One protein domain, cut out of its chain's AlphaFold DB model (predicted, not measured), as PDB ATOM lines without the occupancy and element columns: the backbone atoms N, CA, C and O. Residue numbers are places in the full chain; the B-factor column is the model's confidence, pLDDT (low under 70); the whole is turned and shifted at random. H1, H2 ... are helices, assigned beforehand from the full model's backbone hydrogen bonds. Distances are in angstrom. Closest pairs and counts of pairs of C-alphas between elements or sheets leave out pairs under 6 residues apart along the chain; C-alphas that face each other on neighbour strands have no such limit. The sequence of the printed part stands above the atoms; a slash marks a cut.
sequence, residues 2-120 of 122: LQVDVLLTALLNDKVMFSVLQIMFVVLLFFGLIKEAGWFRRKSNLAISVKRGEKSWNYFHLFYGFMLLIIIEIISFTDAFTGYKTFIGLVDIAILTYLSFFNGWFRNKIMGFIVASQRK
ATOM      1  N   LEU A   2     203.603 162.763 157.366       64.38
ATOM      2  CA  LEU A   2     202.877 164.054 157.340       64.38
ATOM      3  C   LEU A   2     201.742 164.202 156.300       64.38
ATOM      4  O   LEU A   2     200.703 164.769 156.616       64.38
ATOM      5  N   GLN A   3     201.897 163.698 155.069       65.69
ATOM      6  CA  GLN A   3     200.837 163.807 154.048       65.69
ATOM      7  C   GLN A   3     199.609 162.931 154.337       65.69
ATOM      8  O   GLN A   3     198.504 163.311 153.968       65.69
ATOM      9  N   VAL A   4     199.784 161.780 154.995       73.31
ATOM     10  CA  VAL A   4     198.675 160.866 155.318       73.31
ATOM     11  C   VAL A   4     197.852 161.432 156.475       73.31
ATOM     12  O   VAL A   4     196.628 161.403 156.415       73.31
ATOM     13  N   ASP A   5     198.508 162.039 157.464       76.75
ATOM     14  CA  ASP A   5     197.852 162.625 158.639       76.75
ATOM     15  C   ASP A   5     197.006 163.857 158.281       76.75
ATOM     16  O   ASP A   5     195.880 164.011 158.756       76.75
ATOM     17  N   VAL A   6     197.505 164.709 157.378       75.81
ATOM     18  CA  VAL A   6     196.750 165.863 156.858       75.81
ATOM     19  C   VAL A   6     195.530 165.402 156.059       75.81
ATOM     20  O   VAL A   6     194.447 165.966 156.208       75.81
ATOM     21  N   LEU A   7     195.680 164.354 155.245       69.88
ATOM     22  CA  LEU A   7     194.597 163.822 154.419       69.88
ATOM     23  C   LEU A   7     193.534 163.111 155.274       69.88
ATOM     24  O   LEU A   7     192.345 163.303 155.045       69.88
ATOM     25  N   LEU A   8     193.944 162.379 156.315       74.12
ATOM     26  CA  LEU A   8     193.039 161.776 157.300       74.12
ATOM     27  C   LEU A   8     192.280 162.832 158.105       74.12
ATOM     28  O   LEU A   8     191.070 162.721 158.266       74.12
ATOM     29  N   THR A   9     192.957 163.885 158.558       75.94
ATOM     30  CA  THR A   9     192.321 164.960 159.337       75.94
ATOM     31  C   THR A   9     191.358 165.780 158.471       75.94
ATOM     32  O   THR A   9     190.299 166.194 158.937       75.94
ATOM     33  N   ALA A  10     191.681 165.971 157.188       67.12
ATOM     34  CA  ALA A  10     190.781 166.594 156.222       67.12
ATOM     35  C   ALA A  10     189.563 165.709 155.899       67.12
ATOM     36  O   ALA A  10     188.452 166.226 155.793       67.12
ATOM     37  N   LEU A  11     189.747 164.387 155.776       70.50
ATOM     38  CA  LEU A  11     188.656 163.432 155.541       70.50
ATOM     39  C   LEU A  11     187.734 163.265 156.752       70.50
ATOM     40  O   LEU A  11     186.542 163.056 156.564       70.50
ATOM     41  N   LEU A  12     188.265 163.379 157.970       83.38
ATOM     42  CA  LEU A  12     187.498 163.317 159.219       83.38
ATOM     43  C   LEU A  12     186.873 164.663 159.608       83.38
ATOM     44  O   LEU A  12     186.267 164.783 160.672       83.38
ATOM     45  N   ASN A  13     187.007 165.689 158.766       89.19
ATOM     46  CA  ASN A  13     186.306 166.940 158.980       89.19
ATOM     47  C   ASN A  13     184.803 166.722 158.766       89.19
ATOM     48  O   ASN A  13     184.369 166.384 157.664       89.19
ATOM     49  N   ASP A  14     184.013 166.971 159.807       87.50
ATOM     50  CA  ASP A  14     182.559 166.790 159.806       87.50
ATOM     51  C   ASP A  14     181.868 167.481 158.614       87.50
ATOM     52  O   ASP A  14     181.041 166.881 157.929       87.50
ATOM     53  N   LYS A  15     182.301 168.697 158.247       90.50
ATOM     54  CA  LYS A  15     181.752 169.415 157.082       90.50
ATOM     55  C   LYS A  15     182.043 168.704 155.768       90.50
ATOM     56  O   LYS A  15     181.196 168.710 154.873       90.50
ATOM     57  N   VAL A  16     183.230 168.116 155.634       91.12
ATOM     58  CA  VAL A  16     183.621 167.367 154.434       91.12
ATOM     59  C   VAL A  16     182.823 166.071 154.362       91.12
ATOM     60  O   VAL A  16     182.203 165.815 153.332       91.12
ATOM     61  N   MET A  17     182.761 165.302 155.453       90.75
ATOM     62  CA  MET A  17     181.991 164.053 155.512       90.75
ATOM     63  C   MET A  17     180.511 164.282 155.210       90.75
ATOM     64  O   MET A  17     179.933 163.576 154.381       90.75
ATOM     65  N   PHE A  18     179.913 165.307 155.817       94.12
ATOM     66  CA  PHE A  18     178.524 165.660 155.573       94.12
ATOM     67  C   PHE A  18     178.300 166.098 154.119       94.12
ATOM     68  O   PHE A  18     177.371 165.627 153.470       94.12
ATOM     69  N   SER A  19     179.187 166.925 153.556       93.38
ATOM     70  CA  SER A  19     179.087 167.332 152.145       93.38
ATOM     71  C   SER A  19     179.195 166.139 151.189       93.38
ATOM     72  O   SER A  19     178.445 166.057 150.219       93.38
ATOM     73  N   VAL A  20     180.090 165.187 151.469       93.38
ATOM     74  CA  VAL A  20     180.222 163.948 150.688       93.38
ATOM     75  C   VAL A  20     178.937 163.123 150.762       93.38
ATOM     76  O   VAL A  20     178.459 162.673 149.722       93.38
ATOM     77  N   LEU A  21     178.342 162.972 151.948       93.75
ATOM     78  CA  LEU A  21     177.065 162.275 152.127       93.75
ATOM     79  C   LEU A  21     175.947 162.920 151.288       93.75
ATOM     80  O   LEU A  21     175.239 162.219 150.567       93.75
ATOM     81  N   GLN A  22     175.833 164.250 151.331       96.12
ATOM     82  CA  GLN A  22     174.845 165.006 150.555       96.12
ATOM     83  C   GLN A  22     175.038 164.804 149.046       96.12
ATOM     84  O   GLN A  22     174.093 164.495 148.320       96.12
ATOM     85  N   ILE A  23     176.284 164.883 148.568       96.19
ATOM     86  CA  ILE A  23     176.617 164.603 147.165       96.19
ATOM     87  C   ILE A  23     176.241 163.163 146.799       96.19
ATOM     88  O   ILE A  23     175.643 162.943 145.747       96.19
ATOM     89  N   MET A  24     176.540 162.182 147.655       95.31
ATOM     90  CA  MET A  24     176.158 160.786 147.427       95.31
ATOM     91  C   MET A  24     174.639 160.617 147.311       95.31
ATOM     92  O   MET A  24     174.185 159.895 146.425       95.31
ATOM     93  N   PHE A  25     173.857 161.298 148.150       94.56
ATOM     94  CA  PHE A  25     172.393 161.273 148.104       94.56
ATOM     95  C   PHE A  25     171.842 161.846 146.799       94.56
ATOM     96  O   PHE A  25     171.010 161.222 146.135       94.56
ATOM     97  N   VAL A  26     172.369 162.994 146.378       96.00
ATOM     98  CA  VAL A  26     171.990 163.644 145.120       96.00
ATOM     99  C   VAL A  26     172.383 162.786 143.913       96.00
ATOM    100  O   VAL A  26     171.578 162.580 143.003       96.00
ATOM    101  N   VAL A  27     173.592 162.217 143.904       96.50
ATOM    102  CA  VAL A  27     174.037 161.294 142.849       96.50
ATOM    103  C   VAL A  27     173.152 160.051 142.806       96.50
ATOM    104  O   VAL A  27     172.759 159.623 141.721       96.50
ATOM    105  N   LEU A  28     172.792 159.485 143.961       95.44
ATOM    106  CA  LEU A  28     171.902 158.330 144.044       95.44
ATOM    107  C   LEU A  28     170.505 158.651 143.497       95.44
ATOM    108  O   LEU A  28     169.952 157.836 142.756       95.44
ATOM    109  N   LEU A  29     169.966 159.837 143.797       96.06
ATOM    110  CA  LEU A  29     168.711 160.326 143.226       96.06
ATOM    111  C   LEU A  29     168.786 160.366 141.699       96.06
ATOM    112  O   LEU A  29     167.973 159.731 141.027       96.06
ATOM    113  N   PHE A  30     169.771 161.076 141.142       95.94
ATOM    114  CA  PHE A  30     169.917 161.203 139.691       95.94
ATOM    115  C   PHE A  30     170.149 159.855 139.020       95.94
ATOM    116  O   PHE A  30     169.550 159.564 137.984       95.94
ATOM    117  N   PHE A  31     170.963 158.992 139.623       94.06
ATOM    118  CA  PHE A  31     171.179 157.646 139.119       94.06
ATOM    119  C   PHE A  31     169.880 156.832 139.112       94.06
ATOM    120  O   PHE A  31     169.568 156.173 138.117       94.06
ATOM    121  N   GLY A  32     169.088 156.923 140.183       92.19
ATOM    122  CA  GLY A  32     167.762 156.322 140.276       92.19
ATOM    123  C   GLY A  32     166.812 156.840 139.197       92.19
ATOM    124  O   GLY A  32     166.159 156.034 138.534       92.19
ATOM    125  N   LEU A  33     166.774 158.157 138.965       92.75
ATOM    126  CA  LEU A  33     165.962 158.791 137.919       92.75
ATOM    127  C   LEU A  33     166.361 158.314 136.518       92.75
ATOM    128  O   LEU A  33     165.505 157.902 135.739       92.75
ATOM    129  N   ILE A  34     167.660 158.295 136.210       92.19
ATOM    130  CA  ILE A  34     168.189 157.841 134.914       92.19
ATOM    131  C   ILE A  34     167.851 156.363 134.668       92.19
ATOM    132  O   ILE A  34     167.509 155.969 133.548       92.19
ATOM    133  N   LYS A  35     167.948 155.522 135.705       88.75
ATOM    134  CA  LYS A  35     167.613 154.095 135.603       88.75
ATOM    135  C   LYS A  35     166.112 153.859 135.457       88.75
ATOM    136  O   LYS A  35     165.735 152.976 134.685       88.75
ATOM    137  N   GLU A  36     165.282 154.638 136.142       85.69
ATOM    138  CA  GLU A  36     163.821 154.550 136.047       85.69
ATOM    139  C   GLU A  36     163.309 155.028 134.686       85.69
ATOM    140  O   GLU A  36     162.485 154.352 134.075       85.69
ATOM    141  N   ALA A  37     163.879 156.115 134.154       83.88
ATOM    142  CA  ALA A  37     163.579 156.639 132.820       83.88
ATOM    143  C   ALA A  37     163.898 155.644 131.687       83.88
ATOM    144  O   ALA A  37     163.590 155.894 130.523       83.88
ATOM    145  N   GLY A  38     164.528 154.508 132.002       74.06
ATOM    146  CA  GLY A  38     164.779 153.451 131.035       74.06
ATOM    147  C   GLY A  38     165.859 153.806 130.019       74.06
ATOM    148  O   GLY A  38     165.981 153.089 129.031       74.06
ATOM    149  N   TRP A  39     166.682 154.834 130.274       63.94
ATOM    150  CA  TRP A  39     167.762 155.263 129.371       63.94
ATOM    151  C   TRP A  39     168.670 154.081 128.972       63.94
ATOM    152  O   TRP A  39     169.096 153.959 127.828       63.94
ATOM    153  N   PHE A  40     168.890 153.133 129.886       61.72
ATOM    154  CA  PHE A  40     169.718 151.943 129.644       61.72
ATOM    155  C   PHE A  40     168.938 150.650 129.355       61.72
ATOM    156  O   PHE A  40     169.546 149.583 129.264       61.72
ATOM    157  N   ARG A  41     167.604 150.687 129.248       63.22
ATOM    158  CA  ARG A  41     166.816 149.490 128.917       63.22
ATOM    159  C   ARG A  41     166.704 149.350 127.401       63.22
ATOM    160  O   ARG A  41     166.256 150.260 126.713       63.22
ATOM    161  N   ARG A  42     167.053 148.170 126.875       58.81
ATOM    162  CA  ARG A  42     166.650 147.780 125.515       58.81
ATOM    163  C   ARG A  42     165.123 147.843 125.452       58.81
ATOM    164  O   ARG A  42     164.472 147.289 126.337       58.81
ATOM    165  N   LYS A  43     164.573 148.526 124.441       51.94
ATOM    166  CA  LYS A  43     163.128 148.605 124.181       51.94
ATOM    167  C   LYS A  43     162.563 147.187 124.067       51.94
ATOM    168  O   LYS A  43     162.665 146.547 123.030       51.94
ATOM    169  N   SER A  44     162.014 146.693 125.165       54.12
ATOM    170  CA  SER A  44     161.190 145.498 125.220       54.12
ATOM    171  C   SER A  44     159.765 146.001 125.394       54.12
ATOM    172  O   SER A  44     159.487 146.712 126.357       54.12
ATOM    173  N   ASN A  45     158.871 145.665 124.463       56.12
ATOM    174  CA  ASN A  45     157.457 146.070 124.487       56.12
ATOM    175  C   ASN A  45     156.644 145.400 125.617       56.12
ATOM    176  O   ASN A  45     155.421 145.498 125.649       56.12
ATOM    177  N   LEU A  46     157.302 144.712 126.553       57.00
ATOM    178  CA  LEU A  46     156.677 144.078 127.705       57.00
ATOM    179  C   LEU A  46     156.739 145.012 128.917       57.00
ATOM    180  O   LEU A  46     157.734 145.066 129.644       57.00
ATOM    181  N   ALA A  47     155.635 145.718 129.162       56.38
ATOM    182  CA  ALA A  47     155.377 146.394 130.427       56.38
ATOM    183  C   ALA A  47     155.086 145.346 131.518       56.38
ATOM    184  O   ALA A  47     153.938 145.077 131.866       56.38
ATOM    185  N   ILE A  48     156.132 144.709 132.049       60.97
ATOM    186  CA  ILE A  48     155.993 143.799 133.191       60.97
ATOM    187  C   ILE A  48     155.794 144.651 134.447       60.97
ATOM    188  O   ILE A  48     156.751 145.154 135.038       60.97
ATOM    189  N   SER A  49     154.536 144.813 134.853       62.75
ATOM    190  CA  SER A  49     154.186 145.332 136.173       62.75
ATOM    191  C   SER A  49     154.328 144.204 137.194       62.75
ATOM    192  O   SER A  49     153.518 143.278 137.243       62.75
ATOM    193  N   VAL A  50     155.399 144.245 137.987       71.44
ATOM    194  CA  VAL A  50     155.615 143.276 139.066       71.44
ATOM    195  C   VAL A  50     154.666 143.619 140.211       71.44
ATOM    196  O   VAL A  50     154.917 144.557 140.971       71.44
ATOM    197  N   LYS A  51     153.581 142.852 140.357       75.81
ATOM    198  CA  LYS A  51     152.743 142.904 141.561       75.81
ATOM    199  C   LYS A  51     153.556 142.367 142.739       75.81
ATOM    200  O   LYS A  51     153.942 141.201 142.752       75.81
ATOM    201  N   ARG A  52     153.851 143.228 143.711       81.69
ATOM    202  CA  ARG A  52     154.577 142.852 144.930       81.69
ATOM    203  C   ARG A  52     153.591 142.466 146.024       81.69
ATOM    204  O   ARG A  52     152.609 143.175 146.233       81.69
ATOM    205  N   GLY A  53     153.878 141.368 146.717       89.81
ATOM    206  CA  GLY A  53     153.105 140.938 147.882       89.81
ATOM    207  C   GLY A  53     153.376 141.799 149.117       89.81
ATOM    208  O   GLY A  53     154.389 142.497 149.197       89.81
ATOM    209  N   GLU A  54     152.490 141.700 150.103       90.75
ATOM    210  CA  GLU A  54     152.534 142.439 151.374       90.75
ATOM    211  C   GLU A  54     153.873 142.278 152.115       90.75
ATOM    212  O   GLU A  54     154.484 143.260 152.533       90.75
ATOM    213  N   LYS A  55     154.424 141.057 152.148       88.19
ATOM    214  CA  LYS A  55     155.740 140.781 152.751       88.19
ATOM    215  C   LYS A  55     156.864 141.636 152.151       88.19
ATOM    216  O   LYS A  55     157.737 142.098 152.875       88.19
ATOM    217  N   SER A  56     156.841 141.878 150.835       87.62
ATOM    218  CA  SER A  56     157.838 142.739 150.178       87.62
ATOM    219  C   SER A  56     157.674 144.209 150.557       87.62
ATOM    220  O   SER A  56     158.665 144.922 150.667       87.62
ATOM    221  N   TRP A  57     156.440 144.667 150.777       92.19
ATOM    222  CA  TRP A  57     156.187 146.030 151.235       92.19
ATOM    223  C   TRP A  57     156.714 146.267 152.644       92.19
ATOM    224  O   TRP A  57     157.321 147.309 152.882       92.19
ATOM    225  N   ASN A  58     156.568 145.300 153.549       93.69
ATOM    226  CA  ASN A  58     157.102 145.417 154.909       93.69
ATOM    227  C   ASN A  58     158.621 145.633 154.914       93.69
ATOM    228  O   ASN A  58     159.123 146.457 155.675       93.69
ATOM    229  N   TYR A  59     159.350 144.982 154.003       92.75
ATOM    230  CA  TYR A  59     160.785 145.210 153.845       92.75
ATOM    231  C   TYR A  59     161.134 146.640 153.419       92.75
ATOM    232  O   TYR A  59     162.106 147.200 153.921       92.75
ATOM    233  N   PHE A  60     160.346 147.255 152.531       93.25
ATOM    234  CA  PHE A  60     160.577 148.650 152.144       93.25
ATOM    235  C   PHE A  60     160.309 149.619 153.289       93.25
ATOM    236  O   PHE A  60     161.098 150.536 153.482       93.25
ATOM    237  N   HIS A  61     159.250 149.400 154.074       95.12
ATOM    238  CA  HIS A  61     158.964 150.228 155.248       95.12
ATOM    239  C   HIS A  61     160.069 150.112 156.300       95.12
ATOM    240  O   HIS A  61     160.507 151.128 156.833       95.12
ATOM    241  N   LEU A  62     160.563 148.894 156.552       95.44
ATOM    242  CA  LEU A  62     161.657 148.665 157.494       95.44
ATOM    243  C   LEU A  62     162.948 149.354 157.033       95.44
ATOM    244  O   LEU A  62     163.565 150.081 157.806       95.44
ATOM    245  N   PHE A  63     163.329 149.166 155.765       95.25
ATOM    246  CA  PHE A  63     164.499 149.824 155.186       95.25
ATOM    247  C   PHE A  63     164.369 151.350 155.243       95.25
ATOM    248  O   PHE A  63     165.301 152.032 155.662       95.25
ATOM    249  N   TYR A  64     163.207 151.879 154.856       96.75
ATOM    250  CA  TYR A  64     162.924 153.308 154.896       96.75
ATOM    251  C   TYR A  64     163.049 153.865 156.315       96.75
ATOM    252  O   TYR A  64     163.774 154.833 156.514       96.75
ATOM    253  N   GLY A  65     162.404 153.237 157.301       97.81
ATOM    254  CA  GLY A  65     162.465 153.678 158.696       97.81
ATOM    255  C   GLY A  65     163.886 153.650 159.257       97.81
ATOM    256  O   GLY A  65     164.308 154.601 159.911       97.81
ATOM    257  N   PHE A  66     164.654 152.604 158.942       97.44
ATOM    258  CA  PHE A  66     166.050 152.491 159.360       97.44
ATOM    259  C   PHE A  66     166.936 153.583 158.744       97.44
ATOM    260  O   PHE A  66     167.668 154.264 159.458       97.44
ATOM    261  N   MET A  67     166.840 153.797 157.428       96.88
ATOM    262  CA  MET A  67     167.606 154.843 156.743       96.88
ATOM    263  C   MET A  67     167.196 156.245 157.198       96.88
ATOM    264  O   MET A  67     168.053 157.110 157.347       96.88
ATOM    265  N   LEU A  68     165.903 156.464 157.448       97.56
ATOM    266  CA  LEU A  68     165.383 157.727 157.959       97.56
ATOM    267  C   LEU A  68     165.997 158.069 159.321       97.56
ATOM    268  O   LEU A  68     166.442 159.197 159.513       97.56
ATOM    269  N   LEU A  69     166.066 157.094 160.234       98.19
ATOM    270  CA  LEU A  69     166.707 157.264 161.539       98.19
ATOM    271  C   LEU A  69     168.176 157.666 161.370       98.19
ATOM    272  O   LEU A  69     168.597 158.671 161.934       98.19
ATOM    273  N   ILE A  70     168.934 156.943 160.536       97.06
ATOM    274  CA  ILE A  70     170.351 157.249 160.276       97.06
ATOM    275  C   ILE A  70     170.531 158.689 159.782       97.06
ATOM    276  O   ILE A  70     171.396 159.404 160.281       97.06
ATOM    277  N   ILE A  71     169.722 159.128 158.814       95.94
ATOM    278  CA  ILE A  71     169.812 160.486 158.255       95.94
ATOM    279  C   ILE A  71     169.521 161.538 159.326       95.94
ATOM    280  O   ILE A  71     170.271 162.505 159.450       95.94
ATOM    281  N   ILE A  72     168.450 161.353 160.106       96.19
ATOM    282  CA  ILE A  72     168.059 162.295 161.160       96.19
ATOM    283  C   ILE A  72     169.171 162.424 162.203       96.19
ATOM    284  O   ILE A  72     169.516 163.545 162.579       96.19
ATOM    285  N   GLU A  73     169.767 161.310 162.630       96.62
ATOM    286  CA  GLU A  73     170.865 161.327 163.599       96.62
ATOM    287  C   GLU A  73     172.098 162.046 163.039       96.62
ATOM    288  O   GLU A  73     172.640 162.939 163.690       96.62
ATOM    289  N   ILE A  74     172.500 161.755 161.795       94.62
ATOM    290  CA  ILE A  74     173.639 162.439 161.161       94.62
ATOM    291  C   ILE A  74     173.412 163.958 161.098       94.62
ATOM    292  O   ILE A  74     174.298 164.731 161.464       94.62
ATOM    293  N   ILE A  75     172.227 164.405 160.667       95.06
ATOM    294  CA  ILE A  75     171.893 165.839 160.583       95.06
ATOM    295  C   ILE A  75     171.846 166.483 161.978       95.06
ATOM    296  O   ILE A  75     172.207 167.654 162.148       95.06
ATOM    297  N   SER A  76     171.416 165.730 162.989       94.19
ATOM    298  CA  SER A  76     171.348 166.213 164.368       94.19
ATOM    299  C   SER A  76     172.745 166.471 164.933       94.19
ATOM    300  O   SER A  76     172.970 167.546 165.492       94.19
ATOM    301  N   PHE A  77     173.693 165.556 164.705       93.88
ATOM    302  CA  PHE A  77     175.046 165.628 165.269       93.88
ATOM    303  C   PHE A  77     176.055 166.471 164.483       93.88
ATOM    304  O   PHE A  77     177.014 166.943 165.084       93.88
ATOM    305  N   THR A  78     175.876 166.674 163.177       93.00
ATOM    306  CA  THR A  78     176.837 167.463 162.384       93.00
ATOM    307  C   THR A  78     176.823 168.943 162.779       93.00
ATOM    308  O   THR A  78     175.760 169.530 162.941       93.00
ATOM    309  N   ASP A  79     177.973 169.604 162.860       92.12
ATOM    310  CA  ASP A  79     178.062 171.068 162.997       92.12
ATOM    311  C   ASP A  79     178.079 171.773 161.625       92.12
ATOM    312  O   ASP A  79     178.221 172.998 161.514       92.12
ATOM    313  N   ALA A  80     177.950 171.010 160.539       91.12
ATOM    314  CA  ALA A  80     177.875 171.538 159.190       91.12
ATOM    315  C   ALA A  80     176.525 172.221 158.914       91.12
ATOM    316  O   ALA A  80     175.464 171.789 159.365       91.12
ATOM    317  N   PHE A  81     176.568 173.292 158.111       88.50
ATOM    318  CA  PHE A  81     175.383 174.001 157.604       88.50
ATOM    319  C   PHE A  81     174.370 174.425 158.685       88.50
ATOM    320  O   PHE A  81     173.155 174.420 158.455       88.50
ATOM    321  N   THR A  82     174.859 174.827 159.861       88.44
ATOM    322  CA  THR A  82     174.037 175.370 160.950       88.44
ATOM    323  C   THR A  82     173.138 176.497 160.431       88.44
ATOM    324  O   THR A  82     173.619 177.458 159.835       88.44
ATOM    325  N   GLY A  83     171.822 176.348 160.609       93.06
ATOM    326  CA  GLY A  83     170.792 177.240 160.053       93.06
ATOM    327  C   GLY A  83     170.021 176.663 158.857       93.06
ATOM    328  O   GLY A  83     168.868 177.031 158.652       93.06
ATOM    329  N   TYR A  84     170.593 175.699 158.129       95.12
ATOM    330  CA  TYR A  84     169.949 175.055 156.970       95.12
ATOM    331  C   TYR A  84     169.599 173.578 157.193       95.12
ATOM    332  O   TYR A  84     168.974 172.967 156.328       95.12
ATOM    333  N   LYS A  85     169.938 173.011 158.360       94.25
ATOM    334  CA  LYS A  85     169.691 171.601 158.715       94.25
ATOM    335  C   LYS A  85     168.255 171.143 158.452       94.25
ATOM    336  O   LYS A  85     168.057 170.073 157.892       94.25
ATOM    337  N   THR A  86     167.259 171.961 158.796       95.38
ATOM    338  CA  THR A  86     165.842 171.631 158.568       95.38
ATOM    339  C   THR A  86     165.527 171.477 157.085       95.38
ATOM    340  O   THR A  86     164.885 170.512 156.689       95.38
ATOM    341  N   PHE A  87     165.993 172.412 156.253       96.69
ATOM    342  CA  PHE A  87     165.768 172.355 154.811       96.69
ATOM    343  C   PHE A  87     166.472 171.146 154.191       96.69
ATOM    344  O   PHE A  87     165.857 170.412 153.423       96.69
ATOM    345  N   ILE A  88     167.727 170.904 154.579       96.00
ATOM    346  CA  ILE A  88     168.503 169.747 154.118       96.00
ATOM    347  C   ILE A  88     167.801 168.443 154.514       96.00
ATOM    348  O   ILE A  88     167.560 167.598 153.658       96.00
ATOM    349  N   GLY A  89     167.357 168.322 155.767       96.31
ATOM    350  CA  GLY A  89     166.607 167.157 156.234       96.31
ATOM    351  C   GLY A  89     165.314 166.926 155.457       96.31
ATOM    352  O   GLY A  89     165.026 165.796 155.077       96.31
ATOM    353  N   LEU A  90     164.551 167.979 155.146       97.81
ATOM    354  CA  LEU A  90     163.348 167.849 154.315       97.81
ATOM    355  C   LEU A  90     163.670 167.340 152.904       97.81
ATOM    356  O   LEU A  90     162.950 166.483 152.385       97.81
ATOM    357  N   VAL A  91     164.749 167.836 152.292       97.25
ATOM    358  CA  VAL A  91     165.212 167.371 150.977       97.25
ATOM    359  C   VAL A  91     165.638 165.902 151.042       97.25
ATOM    360  O   VAL A  91     165.180 165.110 150.218       97.25
ATOM    361  N   ASP A  92     166.426 165.506 152.041       97.44
ATOM    362  CA  ASP A  92     166.892 164.123 152.199       97.44
ATOM    363  C   ASP A  92     165.735 163.145 152.425       97.44
ATOM    364  O   ASP A  92     165.690 162.074 151.813       97.44
ATOM    365  N   ILE A  93     164.749 163.532 153.238       97.75
ATOM    366  CA  ILE A  93     163.531 162.745 153.463       97.75
ATOM    367  C   ILE A  93     162.738 162.599 152.161       97.75
ATOM    368  O   ILE A  93     162.281 161.497 151.843       97.75
ATOM    369  N   ALA A  94     162.590 163.674 151.381       97.81
ATOM    370  CA  ALA A  94     161.891 163.628 150.098       97.81
ATOM    371  C   ALA A  94     162.601 162.699 149.097       97.81
ATOM    372  O   ALA A  94     161.951 161.869 148.453       97.81
ATOM    373  N   ILE A  95     163.933 162.778 149.014       97.62
ATOM    374  CA  ILE A  95     164.759 161.903 148.173       97.62
ATOM    375  C   ILE A  95     164.616 160.443 148.607       97.62
ATOM    376  O   ILE A  95     164.326 159.580 147.775       97.62
ATOM    377  N   LEU A  96     164.776 160.155 149.901       97.38
ATOM    378  CA  LEU A  96     164.676 158.798 150.435       97.38
ATOM    379  C   LEU A  96     163.277 158.212 150.211       97.38
ATOM    380  O   LEU A  96     163.157 157.046 149.826       97.38
ATOM    381  N   THR A  97     162.229 159.015 150.406       97.00
ATOM    382  CA  THR A  97     160.834 158.625 150.154       97.00
ATOM    383  C   THR A  97     160.630 158.278 148.683       97.00
ATOM    384  O   THR A  97     160.104 157.208 148.360       97.00
ATOM    385  N   TYR A  98     161.092 159.148 147.779       96.12
ATOM    386  CA  TYR A  98     161.014 158.917 146.341       96.12
ATOM    387  C   TYR A  98     161.715 157.612 145.940       96.12
ATOM    388  O   TYR A  98     161.117 156.747 145.294       96.12
ATOM    389  N   LEU A  99     162.970 157.442 146.364       95.75
ATOM    390  CA  LEU A  99     163.763 156.261 146.043       95.75
ATOM    391  C   LEU A  99     163.128 154.985 146.612       95.75
ATOM    392  O   LEU A  99     162.984 153.998 145.892       95.75
ATOM    393  N   SER A 100     162.696 155.002 147.872       95.06
ATOM    394  CA  SER A 100     162.203 153.802 148.563       95.06
ATOM    395  C   SER A 100     160.834 153.338 148.068       95.06
ATOM    396  O   SER A 100     160.606 152.133 147.973       95.06
ATOM    397  N   PHE A 101     159.924 154.255 147.727       93.31
ATOM    398  CA  PHE A 101     158.532 153.893 147.431       93.31
ATOM    399  C   PHE A 101     158.143 154.029 145.961       93.31
ATOM    400  O   PHE A 101     157.345 153.226 145.469       93.31
ATOM    401  N   PHE A 102     158.728 154.981 145.235       91.50
ATOM    402  CA  PHE A 102     158.315 155.299 143.867       91.50
ATOM    403  C   PHE A 102     159.300 154.766 142.826       91.50
ATOM    404  O   PHE A 102     158.874 154.251 141.793       91.50
ATOM    405  N   ASN A 103     160.600 154.772 143.118       92.62
ATOM    406  CA  ASN A 103     161.616 154.292 142.186       92.62
ATOM    407  C   ASN A 103     161.637 152.750 142.106       92.62
ATOM    408  O   ASN A 103     161.931 152.041 143.073       92.62
ATOM    409  N   GLY A 104     161.288 152.185 140.948       89.62
ATOM    410  CA  GLY A 104     161.279 150.741 140.717       89.62
ATOM    411  C   GLY A 104     162.675 150.119 140.761       89.62
ATOM    412  O   GLY A 104     162.841 149.023 141.310       89.62
ATOM    413  N   TRP A 105     163.685 150.809 140.224       91.12
ATOM    414  CA  TRP A 105     165.075 150.341 140.250       91.12
ATOM    415  C   TRP A 105     165.615 150.186 141.678       91.12
ATOM    416  O   TRP A 105     166.131 149.118 142.024       91.12
ATOM    417  N   PHE A 106     165.453 151.205 142.520       93.19
ATOM    418  CA  PHE A 106     165.960 151.193 143.891       93.19
ATOM    419  C   PHE A 106     165.246 150.144 144.749       93.19
ATOM    420  O   PHE A 106     165.899 149.339 145.415       93.19
ATOM    421  N   ARG A 107     163.916 150.024 144.622       92.31
ATOM    422  CA  ARG A 107     163.144 148.937 145.252       92.31
ATOM    423  C   ARG A 107     163.641 147.545 144.863       92.31
ATOM    424  O   ARG A 107     163.706 146.647 145.700       92.31
ATOM    425  N   ASN A 108     164.014 147.339 143.600       92.06
ATOM    426  CA  ASN A 108     164.604 146.068 143.171       92.06
ATOM    427  C   ASN A 108     165.965 145.810 143.823       92.06
ATOM    428  O   ASN A 108     166.269 144.662 144.142       92.06
ATOM    429  N   LYS A 109     166.772 146.853 144.049       92.88
ATOM    430  CA  LYS A 109     168.052 146.725 144.753       92.88
ATOM    431  C   LYS A 109     167.872 146.372 146.225       92.88
ATOM    432  O   LYS A 109     168.514 145.423 146.662       92.88
ATOM    433  N   ILE A 110     166.962 147.039 146.939       93.12
ATOM    434  CA  ILE A 110     166.634 146.699 148.336       93.12
ATOM    435  C   ILE A 110     166.240 145.220 148.443       93.12
ATOM    436  O   ILE A 110     166.827 144.478 149.226       93.12
ATOM    437  N   MET A 111     165.310 144.757 147.599       92.44
ATOM    438  CA  MET A 111     164.905 143.345 147.602       92.44
ATOM    439  C   MET A 111     166.059 142.399 147.273       92.44
ATOM    440  O   MET A 111     166.168 141.343 147.886       92.44
ATOM    441  N   GLY A 112     166.918 142.771 146.322       90.81
ATOM    442  CA  GLY A 112     168.101 141.988 145.977       90.81
ATOM    443  C   GLY A 112     169.032 141.784 147.173       90.81
ATOM    444  O   GLY A 112     169.479 140.662 147.393       90.81
ATOM    445  N   PHE A 113     169.275 142.828 147.971       91.81
ATOM    446  CA  PHE A 113     170.091 142.722 149.184       91.81
ATOM    447  C   PHE A 113     169.457 141.814 150.241       91.81
ATOM    448  O   PHE A 113     170.150 140.971 150.799       91.81
ATOM    449  N   ILE A 114     168.149 141.936 150.471       90.12
ATOM    450  CA  ILE A 114     167.430 141.138 151.479       90.12
ATOM    451  C   ILE A 114     167.379 139.658 151.092       90.12
ATOM    452  O   ILE A 114     167.618 138.780 151.915       90.12
ATOM    453  N   VAL A 115     167.096 139.356 149.826       89.56
ATOM    454  CA  VAL A 115     167.101 137.966 149.348       89.56
ATOM    455  C   VAL A 115     168.518 137.389 149.396       89.56
ATOM    456  O   VAL A 115     168.696 136.227 149.748       89.56
ATOM    457  N   ALA A 116     169.537 138.191 149.071       90.94
ATOM    458  CA  ALA A 116     170.927 137.760 149.159       90.94
ATOM    459  C   ALA A 116     171.392 137.519 150.603       90.94
ATOM    460  O   ALA A 116     172.231 136.647 150.807       90.94
ATOM    461  N   SER A 117     170.869 138.258 151.591       89.69
ATOM    462  CA  SER A 117     171.190 138.007 152.999       89.69
ATOM    463  C   SER A 117     170.545 136.715 153.498       89.69
ATOM    464  O   SER A 117     171.226 135.922 154.126       89.69
ATOM    465  N   GLN A 118     169.286 136.452 153.134       88.50
ATOM    466  CA  GLN A 118     168.564 135.237 153.544       88.50
ATOM    467  C   GLN A 118     169.188 133.948 152.993       88.50
ATOM    468  O   GLN A 118     169.201 132.934 153.672       88.50
ATOM    469  N   ARG A 119     169.749 133.989 151.778       86.38
ATOM    470  CA  ARG A 119     170.414 132.829 151.158       86.38
ATOM    471  C   ARG A 119     171.744 132.431 151.799       86.38
ATOM    472  O   ARG A 119     172.291 131.411 151.411       86.38
ATOM    473  N   LYS A 120     172.323 133.259 152.674       72.25
ATOM    474  CA  LYS A 120     173.562 132.909 153.388       72.25
ATOM    475  C   LYS A 120     173.306 132.125 154.673       72.25
ATOM    476  O   LYS A 120     174.256 131.578 155.219       72.25
TER     477      LYS A 120
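AT A GLANCE: This is residues 2 to 120 of the 122 residues of an uncharacterized protein of Anaerolineae bacterium (UniProt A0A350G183). The longest helix, H3, and H4 fold back on each other as a helical hairpin, and H2 packs beside H4, making a loose bundle of three helices; H5 crosses it at one end. H1 sticks out with residues 2 to 10 beyond the other end, and at the H5 end residues 39 to 49, within the long link from H2 to H3, stand free of the body. The printed part has 119 residues with five named helices, H1 to H5 in chain order, and no named strand; the class is all helix. The whole is loose, with a radius of gyration of the C-alphas of 17.8 A, and elongated, spanning 56 by 35 by 29 A.

IN THESE COORDINATES: H3, residues 54 to 77, is 35.2 A long and begins with C-alpha 54 at (152.534, 142.439, 151.374). H4, residues 85 to 102, is 24.8 A long. H2, residues 14 to 36, is 32.6 A long. H5, residues 104 to 118, is 21.4 A long and ends with C-alpha 118 at (168.564, 135.237, 153.544). H1, residues 2 to 11, is 14.3 A long and begins with C-alpha 2 at (202.877, 164.054, 157.340).

HOW THE PARTS SIT: H3 and H4 touch, opposite ways at a shallow tilt of 16 degrees; their closest C-alphas, those of Tyr 64 and Ser 100, are 6.4 A apart. H4 touches H2 with residues 92 to 99 alone, the same way at a shallow tilt of 29 degrees, closest at the C-alphas of Ile 95 and Leu 29, 6.5 A apart. H2 and H3 are near each other, with 5 pairs of C-alphas within 10 A. H5 touches H3 with residues 107 to 111 alone, about perpendicular at 82 degrees, closest at the C-alphas of Arg 107 and Phe 60, 7.4 A apart. H5 touches H2 with residues 104 to 106 alone, only just about perpendicular at 72 degrees; the closest C-alphas, those of Trp 105 and Glu 36, are 6.1 A apart. H4 and H5 touch only at the corner, where the C-alphas of Leu 99 and Phe 106 are closest at 5.9 A. H1 is close to H2 but not clearly touching, with the C-alphas of Leu 11 and Met 17 closest at 6.7 A, and it is apart from H3, H4 and H5. In H1, H2, H3, H4 and H5 every O i to N i+4 pair is within hydrogen-bond range.

THE WHOLE: The two C-alphas farthest apart are those of Leu 2 and Asn 45, 58.9 A. Residues 115 to 120, of which 115 to 118 belong to H5, also stand free; without the free stretches the body spans 43 by 26 by 23 A. The printed part has no cut. The link from H2 to H3, 17 residues, is long. The mean pLDDT of the printed part is 87.5; residues 2 to 3, 7, 10 and 39 to 49 are under 70.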